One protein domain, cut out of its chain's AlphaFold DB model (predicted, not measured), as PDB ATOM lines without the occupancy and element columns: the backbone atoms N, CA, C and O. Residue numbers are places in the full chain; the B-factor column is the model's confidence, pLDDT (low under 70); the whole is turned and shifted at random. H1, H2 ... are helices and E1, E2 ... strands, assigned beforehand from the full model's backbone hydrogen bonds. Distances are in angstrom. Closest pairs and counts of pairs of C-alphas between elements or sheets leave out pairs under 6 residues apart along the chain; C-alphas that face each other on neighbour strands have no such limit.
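What this domain is: This is residues 36 to 108 of the 497 residues of an uncharacterized protein of mine drainage metagenome (UniProt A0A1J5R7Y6). Helix H2 packs on a strongly twisted antiparallel sheet, E2 - E1 - E3, and H1 meets H2 at a corner. The printed part has 73 residues with named elements E1, E2, H1, H2, E3 in order, class mixed. It is compact, radius of gyration of the C-alphas 12.4 A, spans 38 by 32 by 21 A.

Where its parts are: E1, residues 36 to 44, 22.9 A long, begins at C-alpha (187.007, 221.105, 189.032). E2 is residues 51 to 55, H1 58 to 67, H2 81 to 93. E3, residues 101 to 107, ends at C-alpha (192.486, 223.623, 187.169).

How they stand to each other: In hairpin E1 and E2, N 43 and O 52 are within hydrogen-bond range, 2.8 A; between E1 and E3, N 40 and O 103, 2.9 A. E2, H1 H2, E3 form a split strand-helix-strand unit, same-way strands with E1 between, crossover right-handed. H2 is on the sheet. H1 is not; it only just touches H2, with 3 C-alpha pairs within 8 A, about perpendicular at 88 degrees, closest Val 67 and Phe 91, 6.4 A. Both helices have every O i to N i+4 pair within range.

The domain as a whole: The printed part has no cut. The long link, residues 68 to 80, holds residue 74, pLDDT under 70.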
ATOM      1  N   LEU A  36     187.094 220.945 187.589       95.69
ATOM      2  CA  LEU A  36     187.007 221.105 189.032       95.69
ATOM      3  C   LEU A  36     187.975 220.134 189.719       95.69
ATOM      4  O   LEU A  36     187.827 218.925 189.577       95.69
ATOM      5  N   VAL A  37     188.943 220.646 190.477       96.38
ATOM      6  CA  VAL A  37     189.944 219.818 191.186       96.38
ATOM      7  C   VAL A  37     189.847 219.910 192.697       96.38
ATOM      8  O   VAL A  37     190.396 219.070 193.399       96.38
ATOM      9  N   SER A  38     189.158 220.925 193.208       96.00
ATOM     10  CA  SER A  38     188.893 221.062 194.634       96.00
ATOM     11  C   SER A  38     187.507 221.638 194.850       96.00
ATOM     12  O   SER A  38     187.020 222.462 194.070       96.00
ATOM     13  N   LEU A  39     186.883 221.183 195.926       96.69
ATOM     14  CA  LEU A  39     185.611 221.687 196.384       96.69
ATOM     15  C   LEU A  39     185.687 221.861 197.898       96.69
ATOM     16  O   LEU A  39     186.033 220.931 198.622       96.69
ATOM     17  N   GLN A  40     185.400 223.072 198.350       97.50
ATOM     18  CA  GLN A  40     185.473 223.492 199.744       97.50
ATOM     19  C   GLN A  40     184.163 224.176 200.128       97.50
ATOM     20  O   GLN A  40     183.399 224.605 199.255       97.50
ATOM     21  N   LYS A  41     183.901 224.305 201.426       97.31
ATOM     22  CA  LYS A  41     182.790 225.117 201.928       97.31
ATOM     23  C   LYS A  41     183.307 226.415 202.531       97.31
ATOM     24  O   LYS A  41     184.361 226.461 203.154       97.31
ATOM     25  N   LYS A  42     182.541 227.478 202.332       97.81
ATOM     26  CA  LYS A  42     182.767 228.809 202.879       97.81
ATOM     27  C   LYS A  42     181.727 229.062 203.956       97.81
ATOM     28  O   LYS A  42     180.550 229.258 203.649       97.81
ATOM     29  N   VAL A  43     182.168 229.034 205.203       97.56
ATOM     30  CA  VAL A  43     181.324 229.195 206.384       97.56
ATOM     31  C   VAL A  43     181.395 230.657 206.837       97.56
ATOM     32  O   VAL A  43     182.502 231.176 206.998       97.56
ATOM     33  N   PRO A  44     180.260 231.361 207.003       95.88
ATOM     34  CA  PRO A  44     180.273 232.702 207.577       95.88
ATOM     35  C   PRO A  44     180.718 232.643 209.042       95.88
ATOM     36  O   PRO A  44     180.194 231.846 209.821       95.88
ATOM     37  N   GLU A  45     181.676 233.486 209.416       96.38
ATOM     38  CA  GLU A  45     182.082 233.647 210.814       96.38
ATOM     39  C   GLU A  45     181.163 234.644 211.542       96.38
ATOM     40  O   GLU A  45     180.345 235.333 210.930       96.38
ATOM     41  N   ALA A  46     181.287 234.722 212.872       93.56
ATOM     42  CA  ALA A  46     180.480 235.631 213.691       93.56
ATOM     43  C   ALA A  46     180.702 237.114 213.335       93.56
ATOM     44  O   ALA A  46     179.794 237.933 213.489       93.56
ATOM     45  N   GLU A  47     181.899 237.465 212.853       92.31
ATOM     46  CA  GLU A  47     182.216 238.816 212.399       92.31
ATOM     47  C   GLU A  47     181.739 239.044 210.948       92.31
ATOM     48  O   GLU A  47     182.133 238.308 210.038       92.31
ATOM     49  N   PRO A  48     180.915 240.076 210.676       92.62
ATOM     50  CA  PRO A  48     180.409 240.341 209.332       92.62
ATOM     51  C   PRO A  48     181.523 240.532 208.294       92.62
ATOM     52  O   PRO A  48     182.379 241.405 208.430       92.62
ATOM     53  N   GLY A  49     181.467 239.751 207.212       90.44
ATOM     54  CA  GLY A  49     182.435 239.807 206.110       90.44
ATOM     55  C   GLY A  49     183.659 238.908 206.289       90.44
ATOM     56  O   GLY A  49     184.476 238.830 205.369       90.44
ATOM     57  N   HIS A  50     183.759 238.209 207.421       93.50
ATOM     58  CA  HIS A  50     184.745 237.166 207.651       93.50
ATOM     59  C   HIS A  50     184.160 235.796 207.301       93.50
ATOM     60  O   HIS A  50     182.980 235.514 207.526       93.50
ATOM     61  N   PHE A  51     184.986 234.964 206.672       95.69
ATOM     62  CA  PHE A  51     184.589 233.646 206.209       95.69
ATOM     63  C   PHE A  51     185.735 232.667 206.408       95.69
ATOM     64  O   PHE A  51     186.875 232.964 206.042       95.69
ATOM     65  N   LEU A  52     185.394 231.476 206.879       96.56
ATOM     66  CA  LEU A  52     186.307 230.352 206.972       96.56
ATOM     67  C   LEU A  52     186.128 229.454 205.745       96.56
ATOM     68  O   LEU A  52     185.004 229.099 205.385       96.56
ATOM     69  N   ILE A  53     187.232 229.117 205.078       97.25
ATOM     70  CA  ILE A  53     187.250 228.139 203.986       97.25
ATOM     71  C   ILE A  53     187.687 226.802 204.582       97.25
ATOM     72  O   ILE A  53     188.816 226.686 205.056       97.25
ATOM     73  N   GLU A  54     186.804 225.810 204.552       97.56
ATOM     74  CA  GLU A  54     187.041 224.477 205.111       97.56
ATOM     75  C   GLU A  54     186.915 223.394 204.038       97.56
ATOM     76  O   GLU A  54     186.179 223.536 203.053       97.56
ATOM     77  N   GLU A  55     187.606 222.276 204.247       96.88
ATOM     78  CA  GLU A  55     187.350 221.056 203.483       96.88
ATOM     79  C   GLU A  55     185.960 220.493 203.814       96.88
ATOM     80  O   GLU A  55     185.407 220.704 204.898       96.88
ATOM     81  N   LEU A  56     185.366 219.791 202.850       95.81
ATOM     82  CA  LEU A  56     184.074 219.141 203.041       95.81
ATOM     83  C   LEU A  56     184.243 217.909 203.934       95.81
ATOM     84  O   LEU A  56     185.066 217.044 203.647       95.81
ATOM     85  N   SER A  57     183.439 217.815 204.990       96.50
ATOM     86  CA  SER A  57     183.364 216.608 205.818       96.50
ATOM     87  C   SER A  57     182.597 215.488 205.105       96.50
ATOM     88  O   SER A  57     181.867 215.734 204.143       96.50
ATOM     89  N   ASP A  58     182.672 214.259 205.623       94.94
ATOM     90  CA  ASP A  58     181.889 213.130 205.097       94.94
ATOM     91  C   ASP A  58     180.378 213.408 205.100       94.94
ATOM     92  O   ASP A  58     179.667 213.021 204.170       94.94
ATOM     93  N   ALA A  59     179.885 214.127 206.113       96.75
ATOM     94  CA  ALA A  59     178.486 214.534 206.196       96.75
ATOM     95  C   ALA A  59     178.118 215.548 205.099       96.75
ATOM     96  O   ALA A  59     177.064 215.417 204.476       96.75
ATOM     97  N   ASP A  60     178.999 216.513 204.813       96.06
ATOM     98  CA  ASP A  60     178.794 217.474 203.722       96.06
ATOM     99  C   ASP A  60     178.786 216.756 202.362       96.06
ATOM    100  O   ASP A  60     177.942 217.029 201.512       96.06
ATOM    101  N   LEU A  61     179.685 215.787 202.157       94.00
ATOM    102  CA  LEU A  61     179.738 214.993 200.928       94.00
ATOM    103  C   LEU A  61     178.493 214.114 200.748       94.00
ATOM    104  O   LEU A  61     177.976 214.009 199.634       94.00
ATOM    105  N   LEU A  62     177.990 213.499 201.824       93.50
ATOM    106  CA  LEU A  62     176.732 212.745 201.808       93.50
ATOM    107  C   LEU A  62     175.547 213.642 201.438       93.50
ATOM    108  O   LEU A  62     174.731 213.255 200.600       93.50
ATOM    109  N   TYR A  63     175.492 214.847 202.008       95.44
ATOM    110  CA  TYR A  63     174.488 215.849 201.662       95.44
ATOM    111  C   TYR A  63     174.540 216.211 200.172       95.44
ATOM    112  O   TYR A  63     173.536 216.108 199.468       95.44
ATOM    113  N   LEU A  64     175.722 216.558 199.652       94.69
ATOM    114  CA  LEU A  64     175.888 216.930 198.244       94.69
ATOM    115  C   LEU A  64     175.511 215.790 197.287       94.69
ATOM    116  O   LEU A  64     174.865 216.040 196.275       94.69
ATOM    117  N   ARG A  65     175.832 214.533 197.622       93.62
ATOM    118  CA  ARG A  65     175.392 213.363 196.837       93.62
ATOM    119  C   ARG A  65     173.872 213.238 196.785       93.62
ATOM    120  O   ARG A  65     173.337 212.899 195.736       93.62
ATOM    121  N   ALA A  66     173.180 213.508 197.892       94.38
ATOM    122  CA  ALA A  66     171.722 213.477 197.923       94.38
ATOM    123  C   ALA A  66     171.112 214.603 197.070       94.38
ATOM    124  O   ALA A  66     170.162 214.356 196.329       94.38
ATOM    125  N   VAL A  67     171.686 215.809 197.132       95.75
ATOM    126  CA  VAL A  67     171.252 216.972 196.339       95.75
ATOM    127  C   VAL A  67     171.508 216.778 194.841       95.75
ATOM    128  O   VAL A  67     170.702 217.207 194.019       95.75
ATOM    129  N   TRP A  68     172.611 216.130 194.469       94.81
ATOM    130  CA  TRP A  68     173.016 215.944 193.072       94.81
ATOM    131  C   TRP A  68     172.609 214.599 192.468       94.81
ATOM    132  O   TRP A  68     173.014 214.305 191.350       94.81
ATOM    133  N   LYS A  69     171.808 213.785 193.167       92.88
ATOM    134  CA  LYS A  69     171.456 212.414 192.746       92.88
ATOM    135  C   LYS A  69     170.844 212.314 191.339       92.88
ATOM    136  O   LYS A  69     170.996 211.286 190.692       92.88
ATOM    137  N   ASP A  70     170.158 213.368 190.893       91.94
ATOM    138  CA  ASP A  70     169.462 213.428 189.602       91.94
ATOM    139  C   ASP A  70     170.295 214.145 188.518       91.94
ATOM    140  O   ASP A  70     169.834 214.329 187.392       91.94
ATOM    141  N   ILE A  71     171.518 214.577 188.849       89.44
ATOM    142  CA  ILE A  71     172.460 215.177 187.907       89.44
ATOM    143  C   ILE A  71     173.455 214.086 187.518       89.44
ATOM    144  O   ILE A  71     174.265 213.661 188.339       89.44
ATOM    145  N   ASP A  72     173.383 213.619 186.273       81.69
ATOM    146  CA  ASP A  72     174.262 212.566 185.758       81.69
ATOM    147  C   ASP A  72     175.713 213.066 185.655       81.69
ATOM    148  O   ASP A  72     176.132 213.644 184.648       81.69
ATOM    149  N   ILE A  73     176.464 212.937 186.753       74.94
ATOM    150  CA  ILE A  73     177.847 213.399 186.865       74.94
ATOM    151  C   ILE A  73     178.710 212.267 187.432       74.94
ATOM    152  O   ILE A  73     178.573 211.903 188.602       74.94
ATOM    153  N   PRO A  74     179.648 211.732 186.633       59.78
ATOM    154  CA  PRO A  74     180.375 210.511 186.975       59.78
ATOM    155  C   PRO A  74     181.370 210.681 188.133       59.78
ATOM    156  O   PRO A  74     181.737 209.699 188.776       59.78
ATOM    157  N   ASN A  75     181.826 211.907 188.417       75.19
ATOM    158  CA  ASN A  75     182.703 212.204 189.547       75.19
ATOM    159  C   ASN A  75     182.557 213.675 189.966       75.19
ATOM    160  O   ASN A  75     182.621 214.575 189.128       75.19
ATOM    161  N   ALA A  76     182.378 213.923 191.268       73.69
ATOM    162  CA  ALA A  76     182.276 215.277 191.806       73.69
ATOM    163  C   ALA A  76     183.557 216.098 191.570       73.69
ATOM    164  O   ALA A  76     183.501 217.321 191.510       73.69
ATOM    165  N   LEU A  77     184.707 215.443 191.404       83.50
ATOM    166  CA  LEU A  77     185.942 216.053 190.917       83.50
ATOM    167  C   LEU A  77     186.120 215.675 189.440       83.50
ATOM    168  O   LEU A  77     185.842 214.544 189.052       83.50
ATOM    169  N   ASN A  78     186.616 216.605 188.625       91.00
ATOM    170  CA  ASN A  78     186.676 216.578 187.154       91.00
ATOM    171  C   ASN A  78     185.423 217.067 186.407       91.00
ATOM    172  O   ASN A  78     185.272 216.795 185.219       91.00
ATOM    173  N   MET A  79     184.558 217.841 187.063       93.81
ATOM    174  CA  MET A  79     183.465 218.537 186.379       93.81
ATOM    175  C   MET A  79     183.969 219.710 185.533       93.81
ATOM    176  O   MET A  79     184.829 220.475 185.978       93.81
ATOM    177  N   THR A  80     183.372 219.920 184.361       94.69
ATOM    178  CA  THR A  80     183.518 221.184 183.626       94.69
ATOM    179  C   THR A  80     182.804 222.322 184.364       94.69
ATOM    180  O   THR A  80     181.984 222.106 185.262       94.69
ATOM    181  N   ARG A  81     183.076 223.576 183.983       94.56
ATOM    182  CA  ARG A  81     182.375 224.742 184.555       94.56
ATOM    183  C   ARG A  81     180.860 224.705 184.335       94.56
ATOM    184  O   ARG A  81     180.118 225.200 185.179       94.56
ATOM    185  N   GLU A  82     180.415 224.121 183.230       93.12
ATOM    186  CA  GLU A  82     178.998 223.990 182.876       93.12
ATOM    187  C   GLU A  82     178.303 222.971 183.780       93.12
ATOM    188  O   GLU A  82     177.291 223.285 184.403       93.12
ATOM    189  N   GLN A  83     178.906 221.792 183.952       93.62
ATOM    190  CA  GLN A  83     178.424 220.770 184.888       93.62
ATOM    191  C   GLN A  83     178.404 221.293 186.330       93.62
ATOM    192  O   GLN A  83     177.434 221.102 187.065       93.62
ATOM    193  N   TRP A  84     179.445 222.034 186.723       95.75
ATOM    194  CA  TRP A  84     179.490 222.696 188.022       95.75
ATOM    195  C   TRP A  84     178.369 223.726 188.202       95.75
ATOM    196  O   TRP A  84     177.802 223.827 189.288       95.75
ATOM    197  N   ALA A  85     178.013 224.483 187.160       95.56
ATOM    198  CA  ALA A  85     176.915 225.443 187.238       95.56
ATOM    199  C   ALA A  85     175.570 224.751 187.523       95.56
ATOM    200  O   ALA A  85     174.777 225.267 188.318       95.56
ATOM    201  N   LEU A  86     175.345 223.558 186.957       94.81
ATOM    202  CA  LEU A  86     174.176 222.725 187.262       94.81
ATOM    203  C   LEU A  86     174.184 222.277 188.732       94.81
ATOM    204  O   LEU A  86     173.214 222.521 189.451       94.81
ATOM    205  N   CYS A  87     175.306 221.729 189.214       95.31
ATOM    206  CA  CYS A  87     175.475 221.323 190.617       95.31
ATOM    207  C   CYS A  87     175.263 222.474 191.598       95.31
ATOM    208  O   CYS A  87     174.585 222.331 192.620       95.31
ATOM    209  N   LYS A  88     175.845 223.635 191.287       96.12
ATOM    210  CA  LYS A  88     175.720 224.836 192.104       96.12
ATOM    211  C   LYS A  88     174.266 225.293 192.154       96.12
ATOM    212  O   LYS A  88     173.793 225.627 193.234       96.12
ATOM    213  N   THR A  89     173.551 225.267 191.031       96.62
ATOM    214  CA  THR A  89     172.126 225.623 190.983       96.62
ATOM    215  C   THR A  89     171.289 224.671 191.834       96.62
ATOM    216  O   THR A  89     170.517 225.135 192.667       96.62
ATOM    217  N   ALA A  90     171.499 223.357 191.711       96.06
ATOM    218  CA  ALA A  90     170.810 222.366 192.536       96.06
ATOM    219  C   ALA A  90     171.076 222.568 194.037       96.06
ATOM    220  O   ALA A  90     170.138 222.568 194.829       96.06
ATOM    221  N   PHE A  91     172.327 222.849 194.423       96.62
ATOM    222  CA  PHE A  91     172.683 223.183 195.805       96.62
ATOM    223  C   PHE A  91     171.967 224.438 196.323       96.62
ATOM    224  O   PHE A  91     171.508 224.457 197.460       96.62
ATOM    225  N   HIS A  92     171.841 225.489 195.507       97.06
ATOM    226  CA  HIS A  92     171.160 226.722 195.926       97.06
ATOM    227  C   HIS A  92     169.640 226.559 196.033       97.06
ATOM    228  O   HIS A  92     169.020 227.269 196.820       97.06
ATOM    229  N   SER A  93     169.063 225.633 195.267       97.12
ATOM    230  CA  SER A  93     167.624 225.356 195.242       97.12
ATOM    231  C   SER A  93     167.181 224.280 196.241       97.12
ATOM    232  O   SER A  93     165.982 224.029 196.357       97.12
ATOM    233  N   ALA A  94     168.111 223.629 196.946       97.38
ATOM    234  CA  ALA A  94     167.785 222.577 197.903       97.38
ATOM    235  C   ALA A  94     166.988 223.141 199.103       97.38
ATOM    236  O   ALA A  94     167.376 224.166 199.671       97.38
ATOM    237  N   PRO A  95     165.879 222.498 199.514       96.88
ATOM    238  CA  PRO A  95     165.004 223.015 200.572       96.88
ATOM    239  C   PRO A  95     165.665 223.024 201.958       96.88
ATOM    240  O   PRO A  95     165.307 223.830 202.812       96.88
ATOM    241  N   ASP A  96     166.640 222.147 202.175       96.62
ATOM    242  CA  ASP A  96     167.399 221.950 203.409       96.62
ATOM    243  C   ASP A  96     168.843 222.471 203.294       96.62
ATOM    244  O   ASP A  96     169.753 221.981 203.963       96.62
ATOM    245  N   ARG A  97     169.062 223.469 202.425       97.25
ATOM    246  CA  ARG A  97     170.390 224.019 202.138       97.25
ATOM    247  C   ARG A  97     171.102 224.495 203.415       97.25
ATOM    248  O   ARG A  97     170.555 225.337 204.134       97.25
ATOM    249  N   PRO A  98     172.348 224.051 203.667       97.06
ATOM    250  CA  PRO A  98     173.130 224.532 204.797       97.06
ATOM    251  C   PRO A  98     173.502 226.017 204.645       97.06
ATOM    252  O   PRO A  98     173.483 226.584 203.555       97.06
ATOM    253  N   ALA A  99     173.871 226.661 205.755       96.75
ATOM    254  CA  ALA A  99     174.197 228.093 205.783       96.75
ATOM    255  C   ALA A  99     175.534 228.458 205.100       96.75
ATOM    256  O   ALA A  99     175.827 229.641 204.925       96.75
ATOM    257  N   TRP A 100     176.353 227.467 204.739       97.50
ATOM    258  CA  TRP A 100     177.636 227.661 204.066       97.50
ATOM    259  C   TRP A 100     177.495 227.690 202.534       97.50
ATOM    260  O   TRP A 100     176.536 227.172 201.963       97.50
ATOM    261  N   GLU A 101     178.463 228.298 201.847       97.81
ATOM    262  CA  GLU A 101     178.522 228.351 200.378       97.81
ATOM    263  C   GLU A 101     179.555 227.367 199.816       97.81
ATOM    264  O   GLU A 101     180.546 227.064 200.472       97.81
ATOM    265  N   LEU A 102     179.370 226.903 198.577       97.38
ATOM    266  CA  LEU A 102     180.380 226.095 197.888       97.38
ATOM    267  C   LEU A 102     181.444 226.966 197.209       97.38
ATOM    268  O   LEU A 102     181.122 227.890 196.453       97.38
ATOM    269  N   VAL A 103     182.709 226.599 197.405       97.56
ATOM    270  CA  VAL A 103     183.883 227.197 196.763       97.56
ATOM    271  C   VAL A 103     184.549 226.154 195.880       97.56
ATOM    272  O   VAL A 103     185.054 225.141 196.352       97.56
ATOM    273  N   ALA A 104     184.532 226.419 194.579       97.12
ATOM    274  CA  ALA A 104     185.067 225.541 193.552       97.12
ATOM    275  C   ALA A 104     186.441 226.027 193.080       97.12
ATOM    276  O   ALA A 104     186.568 227.163 192.613       97.12
ATOM    277  N   GLY A 105     187.450 225.159 193.150       96.94
ATOM    278  CA  GLY A 105     188.761 225.387 192.552       96.94
ATOM    279  C   GLY A 105     188.891 224.642 191.230       96.94
ATOM    280  O   GLY A 105     188.825 223.412 191.190       96.94
ATOM    281  N   PHE A 106     189.093 225.391 190.146       96.88
ATOM    282  CA  PHE A 106     189.285 224.843 188.805       96.88
ATOM    283  C   PHE A 106     190.758 224.826 188.433       96.88
ATOM    284  O   PHE A 106     191.467 225.813 188.640       96.88
ATOM    285  N   ARG A 107     191.183 223.735 187.805       97.25
ATOM    286  CA  ARG A 107     192.486 223.623 187.169       97.25
ATOM    287  C   ARG A 107     192.343 223.854 185.676       97.25
ATOM    288  O   ARG A 107     191.603 223.143 185.001       97.25
ATOM    289  N   ASP A 108     193.035 224.870 185.180       96.88
ATOM    290  CA  ASP A 108     193.095 225.200 183.758       96.88
ATOM    291  C   ASP A 108     194.384 224.617 183.169       96.88
ATOM    292  O   ASP A 108     195.442 225.254 183.172       96.88
TER     293      ASP A 108